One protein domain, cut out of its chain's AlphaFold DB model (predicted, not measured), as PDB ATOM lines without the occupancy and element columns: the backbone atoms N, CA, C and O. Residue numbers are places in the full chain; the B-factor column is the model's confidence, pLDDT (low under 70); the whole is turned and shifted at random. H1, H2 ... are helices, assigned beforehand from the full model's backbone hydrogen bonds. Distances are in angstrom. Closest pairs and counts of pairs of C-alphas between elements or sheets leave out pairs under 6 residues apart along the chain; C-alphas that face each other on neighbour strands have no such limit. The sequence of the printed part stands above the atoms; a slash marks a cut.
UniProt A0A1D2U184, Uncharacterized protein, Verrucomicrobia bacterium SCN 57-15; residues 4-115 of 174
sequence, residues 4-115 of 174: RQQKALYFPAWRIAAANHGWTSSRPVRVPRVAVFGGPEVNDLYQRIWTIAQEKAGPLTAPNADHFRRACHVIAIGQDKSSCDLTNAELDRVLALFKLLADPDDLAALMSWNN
ATOM      1  N   ARG A   4     236.817  67.037 142.570       86.31
ATOM      2  CA  ARG A   4     235.428  66.923 143.033       86.31
ATOM      3  C   ARG A   4     235.350  66.749 144.551       86.31
ATOM      4  O   ARG A   4     234.575  67.450 145.192       86.31
ATOM      5  N   GLN A   5     236.169  65.868 145.127       83.38
ATOM      6  CA  GLN A   5     236.243  65.675 146.582       83.38
ATOM      7  C   GLN A   5     236.730  66.941 147.301       83.38
ATOM      8  O   GLN A   5     236.213  67.273 148.366       83.38
ATOM      9  N   GLN A   6     237.656  67.694 146.696       84.25
ATOM     10  CA  GLN A   6     238.097  68.982 147.240       84.25
ATOM     11  C   GLN A   6     236.933  69.965 147.395       84.25
ATOM     12  O   GLN A   6     236.723  70.518 148.475       84.25
ATOM     13  N   LYS A   7     236.159  70.163 146.320       84.19
ATOM     14  CA  LYS A   7     235.043  71.117 146.299       84.19
ATOM     15  C   LYS A   7     233.853  70.668 147.147       84.19
ATOM     16  O   LYS A   7     233.230  71.510 147.779       84.19
ATOM     17  N   ALA A   8     233.535  69.374 147.144       87.31
ATOM     18  CA  ALA A   8     232.320  68.856 147.768       87.31
ATOM     19  C   ALA A   8     232.485  68.482 149.249       87.31
ATOM     20  O   ALA A   8     231.507  68.534 149.986       87.31
ATOM     21  N   LEU A   9     233.688  68.090 149.685       87.62
ATOM     22  CA  LEU A   9     233.913  67.565 151.037       87.62
ATOM     23  C   LEU A   9     234.905  68.425 151.817       87.62
ATOM     24  O   LEU A   9     234.571  68.962 152.869       87.62
ATOM     25  N   TYR A  10     236.117  68.584 151.278       91.94
ATOM     26  CA  TYR A  10     237.235  69.191 152.001       91.94
ATOM     27  C   TYR A  10     236.996  70.667 152.338       91.94
ATOM     28  O   TYR A  10     237.009  71.043 153.507       91.94
ATOM     29  N   PHE A  11     236.765  71.512 151.326       91.00
ATOM     30  CA  PHE A  11     236.595  72.947 151.556       91.00
ATOM     31  C   PHE A  11     235.334  73.292 152.355       91.00
ATOM     32  O   PHE A  11     235.430  74.170 153.209       91.00
ATOM     33  N   PRO A  12     234.175  72.641 152.138       92.81
ATOM     34  CA  PRO A  12     233.009  72.845 152.992       92.81
ATOM     35  C   PRO A  12     233.282  72.518 154.463       92.81
ATOM     36  O   PRO A  12     233.038  73.369 155.313       92.81
ATOM     37  N   ALA A  13     233.863  71.349 154.763       90.81
ATOM     38  CA  ALA A  13     234.181  70.958 156.139       90.81
ATOM     39  C   ALA A  13     235.180  71.925 156.794       90.81
ATOM     40  O   ALA A  13     234.964  72.380 157.916       90.81
ATOM     41  N   TRP A  14     236.232  72.308 156.061       92.69
ATOM     42  CA  TRP A  14     237.198  73.302 156.526       92.69
ATOM     43  C   TRP A  14     236.543  74.652 156.823       92.69
ATOM     44  O   TRP A  14     236.817  75.245 157.859       92.69
ATOM     45  N   ARG A  15     235.675  75.155 155.935       90.88
ATOM     46  CA  ARG A  15     235.030  76.463 156.118       90.88
ATOM     47  C   ARG A  15     234.176  76.513 157.376       90.88
ATOM     48  O   ARG A  15     234.201  77.534 158.050       90.88
ATOM     49  N   ILE A  16     233.447  75.441 157.682       89.75
ATOM     50  CA  ILE A  16     232.616  75.369 158.889       89.75
ATOM     51  C   ILE A  16     233.511  75.392 160.134       89.75
ATOM     52  O   ILE A  16     233.326  76.243 160.998       89.75
ATOM     53  N   ALA A  17     234.540  74.539 160.180       89.06
ATOM     54  CA  ALA A  17     235.495  74.525 161.288       89.06
ATOM     55  C   ALA A  17     236.178  75.894 161.464       89.06
ATOM     56  O   ALA A  17     236.200  76.462 162.554       89.06
ATOM     57  N   ALA A  18     236.680  76.474 160.374       88.12
ATOM     58  CA  ALA A  18     237.345  77.769 160.391       88.12
ATOM     59  C   ALA A  18     236.413  78.904 160.838       88.12
ATOM     60  O   ALA A  18     236.846  79.783 161.578       88.12
ATOM     61  N   ALA A  19     235.144  78.890 160.422       86.12
ATOM     62  CA  ALA A  19     234.160  79.881 160.846       86.12
ATOM     63  C   ALA A  19     233.892  79.798 162.357       86.12
ATOM     64  O   ALA A  19     233.944  80.826 163.033       86.12
ATOM     65  N   ASN A  20     233.702  78.590 162.893       84.62
ATOM     66  CA  ASN A  20     233.415  78.377 164.317       84.62
ATOM     67  C   ASN A  20     234.579  78.822 165.217       84.62
ATOM     68  O   ASN A  20     234.368  79.373 166.299       84.62
ATOM     69  N   HIS A  21     235.812  78.681 164.727       79.44
ATOM     70  CA  HIS A  21     237.025  79.088 165.443       79.44
ATOM     71  C   HIS A  21     237.525  80.498 165.100       79.44
ATOM     72  O   HIS A  21     238.514  80.960 165.668       79.44
ATOM     73  N   GLY A  22     236.848  81.212 164.195       80.44
ATOM     74  CA  GLY A  22     237.249  82.550 163.756       80.44
ATOM     75  C   GLY A  22     238.535  82.589 162.919       80.44
ATOM     76  O   GLY A  22     239.127  83.656 162.761       80.44
ATOM     77  N   TRP A  23     238.966  81.456 162.357       84.75
ATOM     78  CA  TRP A  23     240.144  81.310 161.491       84.75
ATOM     79  C   TRP A  23     239.876  81.840 160.076       84.75
ATOM     80  O   TRP A  23     239.963  81.127 159.075       84.75
ATOM     81  N   THR A  24     239.501  83.110 159.982       74.00
ATOM     82  CA  THR A  24     239.166  83.767 158.714       74.00
ATOM     83  C   THR A  24     240.388  84.442 158.094       74.00
ATOM     84  O   THR A  24     241.282  84.914 158.791       74.00
ATOM     85  N   SER A  25     240.436  84.510 156.763       60.53
ATOM     86  CA  SER A  25     241.542  85.134 156.019       60.53
ATOM     87  C   SER A  25     241.645  86.650 156.213       60.53
ATOM     88  O   SER A  25     242.679  87.230 155.896       60.53
ATOM     89  N   SER A  26     240.596  87.298 156.722       58.47
ATOM     90  CA  SER A  26     240.517  88.755 156.849       58.47
ATOM     91  C   SER A  26     241.125  89.302 158.139       58.47
ATOM     92  O   SER A  26     241.401  90.500 158.204       58.47
ATOM     93  N   ARG A  27     241.337  88.473 159.174       59.66
ATOM     94  CA  ARG A  27     241.928  88.919 160.444       59.66
ATOM     95  C   ARG A  27     242.853  87.854 161.035       59.66
ATOM     96  O   ARG A  27     242.395  86.740 161.273       59.66
ATOM     97  N   PRO A  28     244.124  88.187 161.319       61.06
ATOM     98  CA  PRO A  28     245.003  87.277 162.037       61.06
ATOM     99  C   PRO A  28     244.431  86.975 163.423       61.06
ATOM    100  O   PRO A  28     244.061  87.893 164.164       61.06
ATOM    101  N   VAL A  29     244.373  85.694 163.780       65.56
ATOM    102  CA  VAL A  29     243.896  85.270 165.099       65.56
ATOM    103  C   VAL A  29     245.057  85.399 166.071       65.56
ATOM    104  O   VAL A  29     246.106  84.795 165.875       65.56
ATOM    105  N   ARG A  30     244.896  86.246 167.092       60.94
ATOM    106  CA  ARG A  30     245.978  86.599 168.028       60.94
ATOM    107  C   ARG A  30     245.923  85.857 169.359       60.94
ATOM    108  O   ARG A  30     246.892  85.904 170.102       60.94
ATOM    109  N   VAL A  31     244.800  85.208 169.667       61.53
ATOM    110  CA  VAL A  31     244.594  84.520 170.946       61.53
ATOM    111  C   VAL A  31     243.981  83.144 170.688       61.53
ATOM    112  O   VAL A  31     243.004  83.074 169.932       61.53
ATOM    113  N   PRO A  32     244.512  82.070 171.302       60.81
ATOM    114  CA  PRO A  32     243.873  80.765 171.256       60.81
ATOM    115  C   PRO A  32     242.495  80.857 171.911       60.81
ATOM    116  O   PRO A  32     242.369  81.277 173.062       60.81
ATOM    117  N   ARG A  33     241.442  80.467 171.188       62.38
ATOM    118  CA  ARG A  33     240.136  80.253 171.814       62.38
ATOM    119  C   ARG A  33     240.187  78.916 172.532       62.38
ATOM    120  O   ARG A  33     240.272  77.885 171.885       62.38
ATOM    121  N   VAL A  34     240.116  78.921 173.858       57.25
ATOM    122  CA  VAL A  34     239.821  77.684 174.587       57.25
ATOM    123  C   VAL A  34     238.437  77.228 174.133       57.25
ATOM    124  O   VAL A  34     237.485  78.015 174.181       57.25
ATOM    125  N   ALA A  35     238.327  75.999 173.634       54.88
ATOM    126  CA  ALA A  35     237.031  75.440 173.313       54.88
ATOM    127  C   ALA A  35     236.321  75.189 174.651       54.88
ATOM    128  O   ALA A  35     236.671  74.298 175.418       54.88
ATOM    129  N   VAL A  36     235.328  76.021 174.965       53.50
ATOM    130  CA  VAL A  36     234.499  75.854 176.173       53.50
ATOM    131  C   VAL A  36     233.708  74.528 176.117       53.50
ATOM    132  O   VAL A  36     233.212  74.056 177.134       53.50
ATOM    133  N   PHE A  37     233.656  73.891 174.941       53.53
ATOM    134  CA  PHE A  37     232.890  72.690 174.613       53.53
ATOM    135  C   PHE A  37     233.803  71.619 173.977       53.53
ATOM    136  O   PHE A  37     234.781  71.974 173.316       53.53
ATOM    137  N   GLY A  38     233.509  70.324 174.181       59.81
ATOM    138  CA  GLY A  38     234.308  69.196 173.657       59.81
ATOM    139  C   GLY A  38     235.205  68.446 174.653       59.81
ATOM    140  O   GLY A  38     235.964  67.562 174.262       59.81
ATOM    141  N   GLY A  39     235.150  68.778 175.944       70.50
ATOM    142  CA  GLY A  39     235.966  68.115 176.968       70.50
ATOM    143  C   GLY A  39     237.480  68.406 176.868       70.50
ATOM    144  O   GLY A  39     237.918  69.246 176.078       70.50
ATOM    145  N   PRO A  40     238.307  67.761 177.710       77.19
ATOM    146  CA  PRO A  40     239.750  68.022 177.770       77.19
ATOM    147  C   PRO A  40     240.499  67.565 176.508       77.19
ATOM    148  O   PRO A  40     241.384  68.272 176.040       77.19
ATOM    149  N   GLU A  41     240.101  66.447 175.893       77.50
ATOM    150  CA  GLU A  41     240.788  65.900 174.711       77.50
ATOM    151  C   GLU A  41     240.716  66.834 173.491       77.50
ATOM    152  O   GLU A  41     241.708  67.028 172.785       77.50
ATOM    153  N   VAL A  42     239.556  67.450 173.240       78.81
ATOM    154  CA  VAL A  42     239.390  68.395 172.122       78.81
ATOM    155  C   VAL A  42     240.132  69.703 172.397       78.81
ATOM    156  O   VAL A  42     240.707  70.294 171.480       78.81
ATOM    157  N   ASN A  43     240.194  70.126 173.660       81.31
ATOM    158  CA  ASN A  43     240.997  71.274 174.067       81.31
ATOM    159  C   ASN A  43     242.495  71.041 173.839       81.31
ATOM    160  O   ASN A  43     243.166  71.911 173.281       81.31
ATOM    161  N   ASP A  44     243.005  69.856 174.171       85.44
ATOM    162  CA  ASP A  44     244.394  69.486 173.895       85.44
ATOM    163  C   ASP A  44     244.686  69.469 172.388       85.44
ATOM    164  O   ASP A  44     245.724  69.969 171.941       85.44
ATOM    165  N   LEU A  45     243.757  68.954 171.572       87.06
ATOM    166  CA  LEU A  45     243.865  69.030 170.111       87.06
ATOM    167  C   LEU A  45     243.941  70.480 169.632       87.06
ATOM    168  O   LEU A  45     244.803  70.803 168.811       87.06
ATOM    169  N   TYR A  46     243.091  71.359 170.161       85.31
ATOM    170  CA  TYR A  46     243.092  72.773 169.803       85.31
ATOM    171  C   TYR A  46     244.424  73.449 170.142       85.31
ATOM    172  O   TYR A  46     245.000  74.134 169.294       85.31
ATOM    173  N   GLN A  47     244.956  73.217 171.346       86.44
ATOM    174  CA  GLN A  47     246.243  73.775 171.767       86.44
ATOM    175  C   GLN A  47     247.378  73.314 170.853       86.44
ATOM    176  O   GLN A  47     248.187  74.121 170.400       86.44
ATOM    177  N   ARG A  48     247.406  72.027 170.493       90.62
ATOM    178  CA  ARG A  48     248.418  71.500 169.570       90.62
ATOM    179  C   ARG A  48     248.298  72.103 168.169       90.62
ATOM    180  O   ARG A  48     249.318  72.422 167.561       90.62
ATOM    181  N   ILE A  49     247.076  72.282 167.659       91.25
ATOM    182  CA  ILE A  49     246.838  72.959 166.374       91.25
ATOM    183  C   ILE A  49     247.358  74.396 166.435       91.25
ATOM    184  O   ILE A  49     248.037  74.837 165.507       91.25
ATOM    185  N   TRP A  50     247.068  75.112 167.521       89.12
ATOM    186  CA  TRP A  50     247.523  76.482 167.718       89.12
ATOM    187  C   TRP A  50     249.047  76.584 167.713       89.12
ATOM    188  O   TRP A  50     249.598  77.378 166.953       89.12
ATOM    189  N   THR A  51     249.729  75.751 168.501       90.38
ATOM    190  CA  THR A  51     251.195  75.734 168.580       90.38
ATOM    191  C   THR A  51     251.822  75.516 167.208       90.38
ATOM    192  O   THR A  51     252.648  76.317 166.781       90.38
ATOM    193  N   ILE A  52     251.360  74.513 166.455       92.44
ATOM    194  CA  ILE A  52     251.892  74.233 165.112       92.44
ATOM    195  C   ILE A  52     251.587  75.384 164.141       92.44
ATOM    196  O   ILE A  52     252.417  75.728 163.300       92.44
ATOM    197  N   ALA A  53     250.402  75.992 164.225       90.88
ATOM    198  CA  ALA A  53     250.057  77.137 163.387       90.88
ATOM    199  C   ALA A  53     250.946  78.353 163.700       90.88
ATOM    200  O   ALA A  53     251.385  79.040 162.774       90.88
ATOM    201  N   GLN A  54     251.247  78.595 164.977       90.19
ATOM    202  CA  GLN A  54     252.139  79.662 165.424       90.19
ATOM    203  C   GLN A  54     253.589  79.410 164.993       90.19
ATOM    204  O   GLN A  54     254.238  80.321 164.486       90.19
ATOM    205  N   GLU A  55     254.081  78.177 165.118       91.31
ATOM    206  CA  GLU A  55     255.405  77.775 164.624       91.31
ATOM    207  C   GLU A  55     255.531  78.006 163.114       91.31
ATOM    208  O   GLU A  55     256.540  78.532 162.648       91.31
ATOM    209  N   LYS A  56     254.483  77.681 162.345       89.75
ATOM    210  CA  LYS A  56     254.437  77.925 160.895       89.75
ATOM    211  C   LYS A  56     254.384  79.407 160.533       89.75
ATOM    212  O   LYS A  56     254.944  79.792 159.512       89.75
ATOM    213  N   ALA A  57     253.712  80.226 161.339       89.00
ATOM    214  CA  ALA A  57     253.664  81.673 161.139       89.00
ATOM    215  C   ALA A  57     254.999  82.355 161.486       89.00
ATOM    216  O   ALA A  57     255.356  83.368 160.880       89.00
ATOM    217  N   GLY A  58     255.725  81.799 162.456       87.06
ATOM    218  CA  GLY A  58     256.901  82.401 163.071       87.06
ATOM    219  C   GLY A  58     256.554  83.226 164.321       87.06
ATOM    220  O   GLY A  58     255.396  83.579 164.542       87.06
ATOM    221  N   PRO A  59     257.547  83.561 165.162       81.12
ATOM    222  CA  PRO A  59     257.326  84.123 166.501       81.12
ATOM    223  C   PRO A  59     256.748  85.547 166.515       81.12
ATOM    224  O   PRO A  59     256.167  85.964 167.512       81.12
ATOM    225  N   LEU A  60     256.905  86.302 165.425       81.06
ATOM    226  CA  LEU A  60     256.484  87.706 165.322       81.06
ATOM    227  C   LEU A  60     255.214  87.893 164.482       81.06
ATOM    228  O   LEU A  60     254.732  89.015 164.322       81.06
ATOM    229  N   THR A  61     254.665  86.801 163.950       84.00
ATOM    230  CA  THR A  61     253.544  86.832 163.012       84.00
ATOM    231  C   THR A  61     252.378  86.061 163.596       84.00
ATOM    232  O   THR A  61     252.516  84.924 164.041       84.00
ATOM    233  N   ALA A  62     251.195  86.662 163.566       83.44
ATOM    234  CA  ALA A  62     249.988  85.961 163.964       83.44
ATOM    235  C   ALA A  62     249.551  84.968 162.863       83.44
ATOM    236  O   ALA A  62     249.588  85.313 161.675       83.44
ATOM    237  N   PRO A  63     249.133  83.745 163.225       86.38
ATOM    238  CA  PRO A  63     248.760  82.722 162.262       86.38
ATOM    239  C   PRO A  63     247.534  83.129 161.437       86.38
ATOM    240  O   PRO A  63     246.557  83.689 161.943       86.38
ATOM    241  N   ASN A  64     247.596  82.833 160.139       87.56
ATOM    242  CA  ASN A  64     246.483  83.005 159.214       87.56
ATOM    243  C   ASN A  64     245.695  81.688 159.070       87.56
ATOM    244  O   ASN A  64     246.101  80.635 159.564       87.56
ATOM    245  N   ALA A  65     244.571  81.742 158.352       87.88
ATOM    246  CA  ALA A  65     243.718  80.579 158.109       87.88
ATOM    247  C   ALA A  65     244.464  79.392 157.466       87.88
ATOM    248  O   ALA A  65     244.176  78.238 157.779       87.88
ATOM    249  N   ASP A  66     245.435  79.651 156.585       89.12
ATOM    250  CA  ASP A  66     246.191  78.579 155.938       89.12
ATOM    251  C   ASP A  66     247.146  77.877 156.914       89.12
ATOM    252  O   ASP A  66     247.231  76.650 156.896       89.12
ATOM    253  N   HIS A  67     247.774  78.610 157.839       91.06
ATOM    254  CA  HIS A  67     248.598  78.017 158.896       91.06
ATOM    255  C   HIS A  67     247.783  77.060 159.772       91.06
ATOM    256  O   HIS A  67     248.240  75.950 160.036       91.06
ATOM    257  N   PHE A  68     246.554  77.434 160.148       90.75
ATOM    258  CA  PHE A  68     245.647  76.548 160.889       90.75
ATOM    259  C   PHE A  68     245.243  75.318 160.076       90.75
ATOM    260  O   PHE A  68     245.270  74.198 160.588       90.75
ATOM    261  N   ARG A  69     244.932  75.489 158.788       92.44
ATOM    262  CA  ARG A  69     244.600  74.373 157.892       92.44
ATOM    263  C   ARG A  69     245.763  73.382 157.763       92.44
ATOM    264  O   ARG A  69     245.560  72.172 157.840       92.44
ATOM    265  N   ARG A  70     246.988  73.890 157.599       92.38
ATOM    266  CA  ARG A  70     248.223  73.091 157.517       92.38
ATOM    267  C   ARG A  70     248.549  72.435 158.861       92.38
ATOM    268  O   ARG A  70     248.920  71.267 158.889       92.38
ATOM    269  N   ALA A  71     248.325  73.122 159.980       93.06
ATOM    270  CA  ALA A  71     248.445  72.539 161.315       93.06
ATOM    271  C   ALA A  71     247.469  71.370 161.525       93.06
ATOM    272  O   ALA A  71     247.869  70.318 162.020       93.06
ATOM    273  N   CYS A  72     246.223  71.491 161.053       93.56
ATOM    274  CA  CYS A  72     245.260  70.387 161.080       93.56
ATOM    275  C   CYS A  72     245.754  69.168 160.288       93.56
ATOM    276  O   CYS A  72     245.543  68.038 160.719       93.56
ATOM    277  N   HIS A  73     246.443  69.366 159.158       94.25
ATOM    278  CA  HIS A  73     247.054  68.252 158.427       94.25
ATOM    279  C   HIS A  73     248.136  67.572 159.265       94.25
ATOM    280  O   HIS A  73     248.110  66.354 159.419       94.25
ATOM    281  N   VAL A  74     249.039  68.342 159.876       95.00
ATOM    282  CA  VAL A  74     250.092  67.779 160.735       95.00
ATOM    283  C   VAL A  74     249.492  66.981 161.897       95.00
ATOM    284  O   VAL A  74     249.955  65.882 162.174       95.00
ATOM    285  N   ILE A  75     248.423  67.466 162.530       93.25
ATOM    286  CA  ILE A  75     247.746  66.739 163.615       93.25
ATOM    287  C   ILE A  75     247.036  65.478 163.118       93.25
ATOM    288  O   ILE A  75     247.110  64.433 163.762       93.25
ATOM    289  N   ALA A  76     246.359  65.555 161.974       92.25
ATOM    290  CA  ALA A  76     245.601  64.439 161.426       92.25
ATOM    291  C   ALA A  76     246.500  63.308 160.911       92.25
ATOM    292  O   ALA A  76     246.222  62.142 161.182       92.25
ATOM    293  N   ILE A  77     247.550  63.638 160.155       92.94
ATOM    294  CA  ILE A  77     248.338  62.664 159.380       92.94
ATOM    295  C   ILE A  77     249.829  62.645 159.739       92.94
ATOM    296  O   ILE A  77     250.586  61.878 159.152       92.94
ATOM    297  N   GLY A  78     250.271  63.487 160.676       91.69
ATOM    298  CA  GLY A  78     251.671  63.583 161.101       91.69
ATOM    299  C   GLY A  78     252.590  64.311 160.115       91.69
ATOM    300  O   GLY A  78     253.792  64.376 160.345       91.69
ATOM    301  N   GLN A  79     252.062  64.834 159.005       90.50
ATOM    302  CA  GLN A  79     252.854  65.423 157.923       90.50
ATOM    303  C   GLN A  79     252.205  66.687 157.359       90.50
ATOM    304  O   GLN A  79     250.982  66.792 157.255       90.50
ATOM    305  N   ASP A  80     253.038  67.631 156.922       91.50
ATOM    306  CA  ASP A  80     252.583  68.879 156.311       91.50
ATOM    307  C   ASP A  80     252.325  68.741 154.796       91.50
ATOM    308  O   ASP A  80     253.029  69.305 153.953       91.50
ATOM    309  N   LYS A  81     251.304  67.961 154.424       90.31
ATOM    310  CA  LYS A  81     250.945  67.727 153.012       90.31
ATOM    311  C   LYS A  81     250.032  68.800 152.437       90.31
ATOM    312  O   LYS A  81     249.213  69.394 153.144       90.31
ATOM    313  N   SER A  82     250.149  69.051 151.133       88.25
ATOM    314  CA  SER A  82     249.148  69.844 150.417       88.25
ATOM    315  C   SER A  82     247.829  69.076 150.356       88.25
ATOM    316  O   SER A  82     247.810  67.848 150.313       88.25
ATOM    317  N   SER A  83     246.705  69.792 150.292       85.50
ATOM    318  CA  SER A  83     245.390  69.176 150.073       85.50
ATOM    319  C   SER A  83     245.307  68.422 148.739       85.50
ATOM    320  O   SER A  83     244.483  67.523 148.599       85.50
ATOM    321  N   CYS A  84     246.143  68.749 147.751       86.19
ATOM    322  CA  CYS A  84     246.194  68.013 146.485       86.19
ATOM    323  C   CYS A  84     246.803  66.610 146.641       86.19
ATOM    324  O   CYS A  84     246.316  65.661 146.020       86.19
ATOM    325  N   ASP A  85     247.762  66.466 147.556       89.19
ATOM    326  CA  ASP A  85     248.582  65.260 147.716       89.19
ATOM    327  C   ASP A  85     247.997  64.261 148.720       89.19
ATOM    328  O   ASP A  85     248.563  63.193 148.946       89.19
ATOM    329  N   LEU A  86     246.850  64.584 149.326       89.38
ATOM    330  CA  LEU A  86     246.177  63.690 150.263       89.38
ATOM    331  C   LEU A  86     245.651  62.445 149.540       89.38
ATOM    332  O   LEU A  86     244.882  62.527 148.570       89.38
ATOM    333  N   THR A  87     246.006  61.277 150.065       89.00
ATOM    334  CA  THR A  87     245.322  60.014 149.771       89.00
ATOM    335  C   THR A  87     243.897  60.043 150.334       89.00
ATOM    336  O   THR A  87     243.569  60.852 151.201       89.00
ATOM    337  N   ASN A  88     243.017  59.144 149.882       85.88
ATOM    338  CA  ASN A  88     241.651  59.061 150.430       85.88
ATOM    339  C   ASN A  88     241.644  58.743 151.936       85.88
ATOM    340  O   ASN A  88     240.814  59.244 152.682       85.88
ATOM    341  N   ALA A  89     242.597  57.925 152.377       85.56
ATOM    342  CA  ALA A  89     242.782  57.568 153.773       85.56
ATOM    343  C   ALA A  89     243.194  58.767 154.645       85.56
ATOM    344  O   ALA A  89     242.708  58.916 155.763       85.56
ATOM    345  N   GLU A  90     244.090  59.609 154.135       90.62
ATOM    346  CA  GLU A  90     244.523  60.839 154.801       90.62
ATOM    347  C   GLU A  90     243.430  61.906 154.776       90.62
ATOM    348  O   GLU A  90     243.210  62.588 155.774       90.62
ATOM    349  N   LEU A  91     242.705  62.020 153.660       90.31
ATOM    350  CA  LEU A  91     241.574  62.931 153.527       90.31
ATOM    351  C   LEU A  91     240.511  62.663 154.593       90.31
ATOM    352  O   LEU A  91     240.091  63.598 155.263       90.31
ATOM    353  N   ASP A  92     240.100  61.410 154.778       88.75
ATOM    354  CA  ASP A  92     239.131  61.058 155.821       88.75
ATOM    355  C   ASP A  92     239.593  61.470 157.206       88.75
ATOM    356  O   ASP A  92     238.800  61.951 158.010       88.75
ATOM    357  N   ARG A  93     240.886  61.286 157.480       90.25
ATOM    358  CA  ARG A  93     241.460  61.615 158.775       90.25
ATOM    359  C   ARG A  93     241.396  63.115 159.040       90.25
ATOM    360  O   ARG A  93     241.016  63.531 160.130       90.25
ATOM    361  N   VAL A  94     241.708  63.915 158.023       92.50
ATOM    362  CA  VAL A  94     241.575  65.375 158.071       92.50
ATOM    363  C   VAL A  94     240.105  65.794 158.182       92.50
ATOM    364  O   VAL A  94     239.783  66.689 158.956       92.50
ATOM    365  N   LEU A  95     239.191  65.135 157.462       91.00
ATOM    366  CA  LEU A  95     237.755  65.421 157.539       91.00
ATOM    367  C   LEU A  95     237.166  65.091 158.914       91.00
ATOM    368  O   LEU A  95     236.340  65.857 159.400       91.00
ATOM    369  N   ALA A  96     237.587  63.992 159.543       90.31
ATOM    370  CA  ALA A  96     237.183  63.647 160.904       90.31
ATOM    371  C   ALA A  96     237.607  64.743 161.892       90.31
ATOM    372  O   ALA A  96     236.790  65.183 162.695       90.31
ATOM    373  N   LEU A  97     238.838  65.256 161.760       91.44
ATOM    374  CA  LEU A  97     239.307  66.384 162.565       91.44
ATOM    375  C   LEU A  97     238.492  67.655 162.305       91.44
ATOM    376  O   LEU A  97     238.082  68.315 163.249       91.44
ATOM    377  N   PHE A  98     238.225  68.007 161.044       92.62
ATOM    378  CA  PHE A  98     237.420  69.193 160.730       92.62
ATOM    379  C   PHE A  98     235.998  69.102 161.274       92.62
ATOM    380  O   PHE A  98     235.487  70.102 161.762       92.62
ATOM    381  N   LYS A  99     235.369  67.924 161.220       90.31
ATOM    382  CA  LYS A  99     234.045  67.713 161.816       90.31
ATOM    383  C   LYS A  99     234.083  67.868 163.331       90.31
ATOM    384  O   LYS A  99     233.269  68.607 163.856       90.31
ATOM    385  N   LEU A 100     235.074  67.270 163.992       89.06
ATOM    386  CA  LEU A 100     235.259  67.400 165.439       89.06
ATOM    387  C   LEU A 100     235.529  68.853 165.864       89.06
ATOM    388  O   LEU A 100     235.069  69.302 166.902       89.06
ATOM    389  N   LEU A 101     236.268  69.613 165.051       87.75
ATOM    390  CA  LEU A 101     236.484  71.041 165.293       87.75
ATOM    391  C   LEU A 101     235.228  71.872 165.020       87.75
ATOM    392  O   LEU A 101     235.021  72.885 165.680       87.75
ATOM    393  N   ALA A 102     234.424  71.496 164.027       88.38
ATOM    394  CA  ALA A 102     233.173  72.175 163.724       88.38
ATOM    395  C   ALA A 102     232.135  71.950 164.831       88.38
ATOM    396  O   ALA A 102     231.491  72.909 165.245       88.38
ATOM    397  N   ASP A 103     232.009  70.719 165.314       86.69
ATOM    398  CA  ASP A 103     231.083  70.332 166.369       86.69
ATOM    399  C   ASP A 103     231.780  69.367 167.346       86.69
ATOM    400  O   ASP A 103     231.879  68.166 167.074       86.69
ATOM    401  N   PRO A 104     232.311  69.885 168.469       82.00
ATOM    402  CA  PRO A 104     232.990  69.068 169.470       82.00
ATOM    403  C   PRO A 104     232.088  68.058 170.188       82.00
ATOM    404  O   PRO A 104     232.608  67.097 170.754       82.00
ATOM    405  N   ASP A 105     230.767  68.265 170.166       82.50
ATOM    406  CA  ASP A 105     229.787  67.392 170.818       82.50
ATOM    407  C   ASP A 105     229.235  66.320 169.851       82.50
ATOM    408  O   ASP A 105     228.465  65.442 170.255       82.50
ATOM    409  N   ASP A 106     229.666  66.326 168.580       85.06
ATOM    410  CA  ASP A 106     229.349  65.273 167.613       85.06
ATOM    411  C   ASP A 106     230.074  63.968 167.986       85.06
ATOM    412  O   ASP A 106     231.226  63.706 167.613       85.06
ATOM    413  N   LEU A 107     229.350  63.099 168.697       82.50
ATOM    414  CA  LEU A 107     229.835  61.782 169.098       82.50
ATOM    415  C   LEU A 107     230.307  60.945 167.897       82.50
ATOM    416  O   LEU A 107     231.279  60.198 168.018       82.50
ATOM    417  N   ALA A 108     229.674  61.068 166.725       83.88
ATOM    418  CA  ALA A 108     230.088  60.332 165.535       83.88
ATOM    419  C   ALA A 108     231.433  60.842 164.993       83.88
ATOM    420  O   ALA A 108     232.267  60.037 164.555       83.88
ATOM    421  N   ALA A 109     231.675  62.155 165.050       83.69
ATOM    422  CA  ALA A 109     232.972  62.737 164.718       83.69
ATOM    423  C   ALA A 109     234.053  62.292 165.713       83.69
ATOM    424  O   ALA A 109     235.124  61.859 165.279       83.69
ATOM    425  N   LEU A 110     233.755  62.298 167.018       85.31
ATOM    426  CA  LEU A 110     234.678  61.838 168.059       85.31
ATOM    427  C   LEU A 110     235.022  60.350 167.897       85.31
ATOM    428  O   LEU A 110     236.192  59.972 167.895       85.31
ATOM    429  N   MET A 111     234.023  59.494 167.665       84.94
ATOM    430  CA  MET A 111     234.240  58.068 167.404       84.94
ATOM    431  C   MET A 111     235.075  57.829 166.143       84.94
ATOM    432  O   MET A 111     235.956  56.969 166.157       84.94
ATOM    433  N   SER A 112     234.839  58.590 165.070       85.75
ATOM    434  CA  SER A 112     235.639  58.504 163.837       85.75
ATOM    435  C   SER A 112     237.076  58.985 164.056       85.75
ATOM    436  O   SER A 112     238.026  58.452 163.474       85.75
ATOM    437  N   TRP A 113     237.259  59.987 164.917       87.88
ATOM    438  CA  TRP A 113     238.575  60.466 165.313       87.88
ATOM    439  C   TRP A 113     239.322  59.449 166.191       87.88
ATOM    440  O   TRP A 113     240.521  59.241 165.998       87.88
ATOM    441  N   ASN A 114     238.636  58.742 167.078       86.75
ATOM    442  CA  ASN A 114     239.266  57.732 167.927       86.75
ATOM    443  C   ASN A 114     239.481  56.392 167.203       86.75
ATOM    444  O   ASN A 114     240.384  55.642 167.559       86.75
ATOM    445  N   ASN A 115     238.727  56.121 166.130       85.44
ATOM    446  CA  ASN A 115     238.801  54.879 165.355       85.44
ATOM    447  C   ASN A 115     239.062  55.147 163.857       85.44
ATOM    448  O   ASN A 115     238.156  55.011 163.032       85.44
TER     449      ASN A 115
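What this domain is: This is residues 4 to 115 of the 174 residues of an uncharacterized protein of Verrucomicrobia bacterium SCN 57-15 (UniProt A0A1D2U184). H1 runs side by side with H4, which H3 crosses and H5 packs on; H2 crosses H3. The all-helix printed part, 112 residues with five named helices, is compact, radius of gyration of the C-alphas 13.1 A. It spans 35 by 32 by 24 A.

How they stand to each other: H1, residues 4 to 21, touches H4, residues 88 to 102, at a shallow tilt, 28 degrees; closest C-alphas 17 and 102, 4.1 A. H2, residues 39 to 57, touches H3, residues 65 to 77, at a steep tilt, 59 degrees; closest C-alphas 53 and 67, 4.8 A. H3 touches H4 with residues 72 to 77 alone; closest C-alphas 76 and 94, 5.3 A. H5, residues 107 to 114, touches H4; closest C-alphas 109 and 100, 5.2 A. Every O i to N i+4 pair is within hydrogen-bond range except in H1, 12 of 14.

Where its parts are: H1 begins at C-alpha 4 (235.428, 66.923, 143.033) and H5 ends at C-alpha 114 (239.266, 57.732, 167.927).

The domain as a whole: Residues 25 to 38, in a long link, have pLDDT under 70.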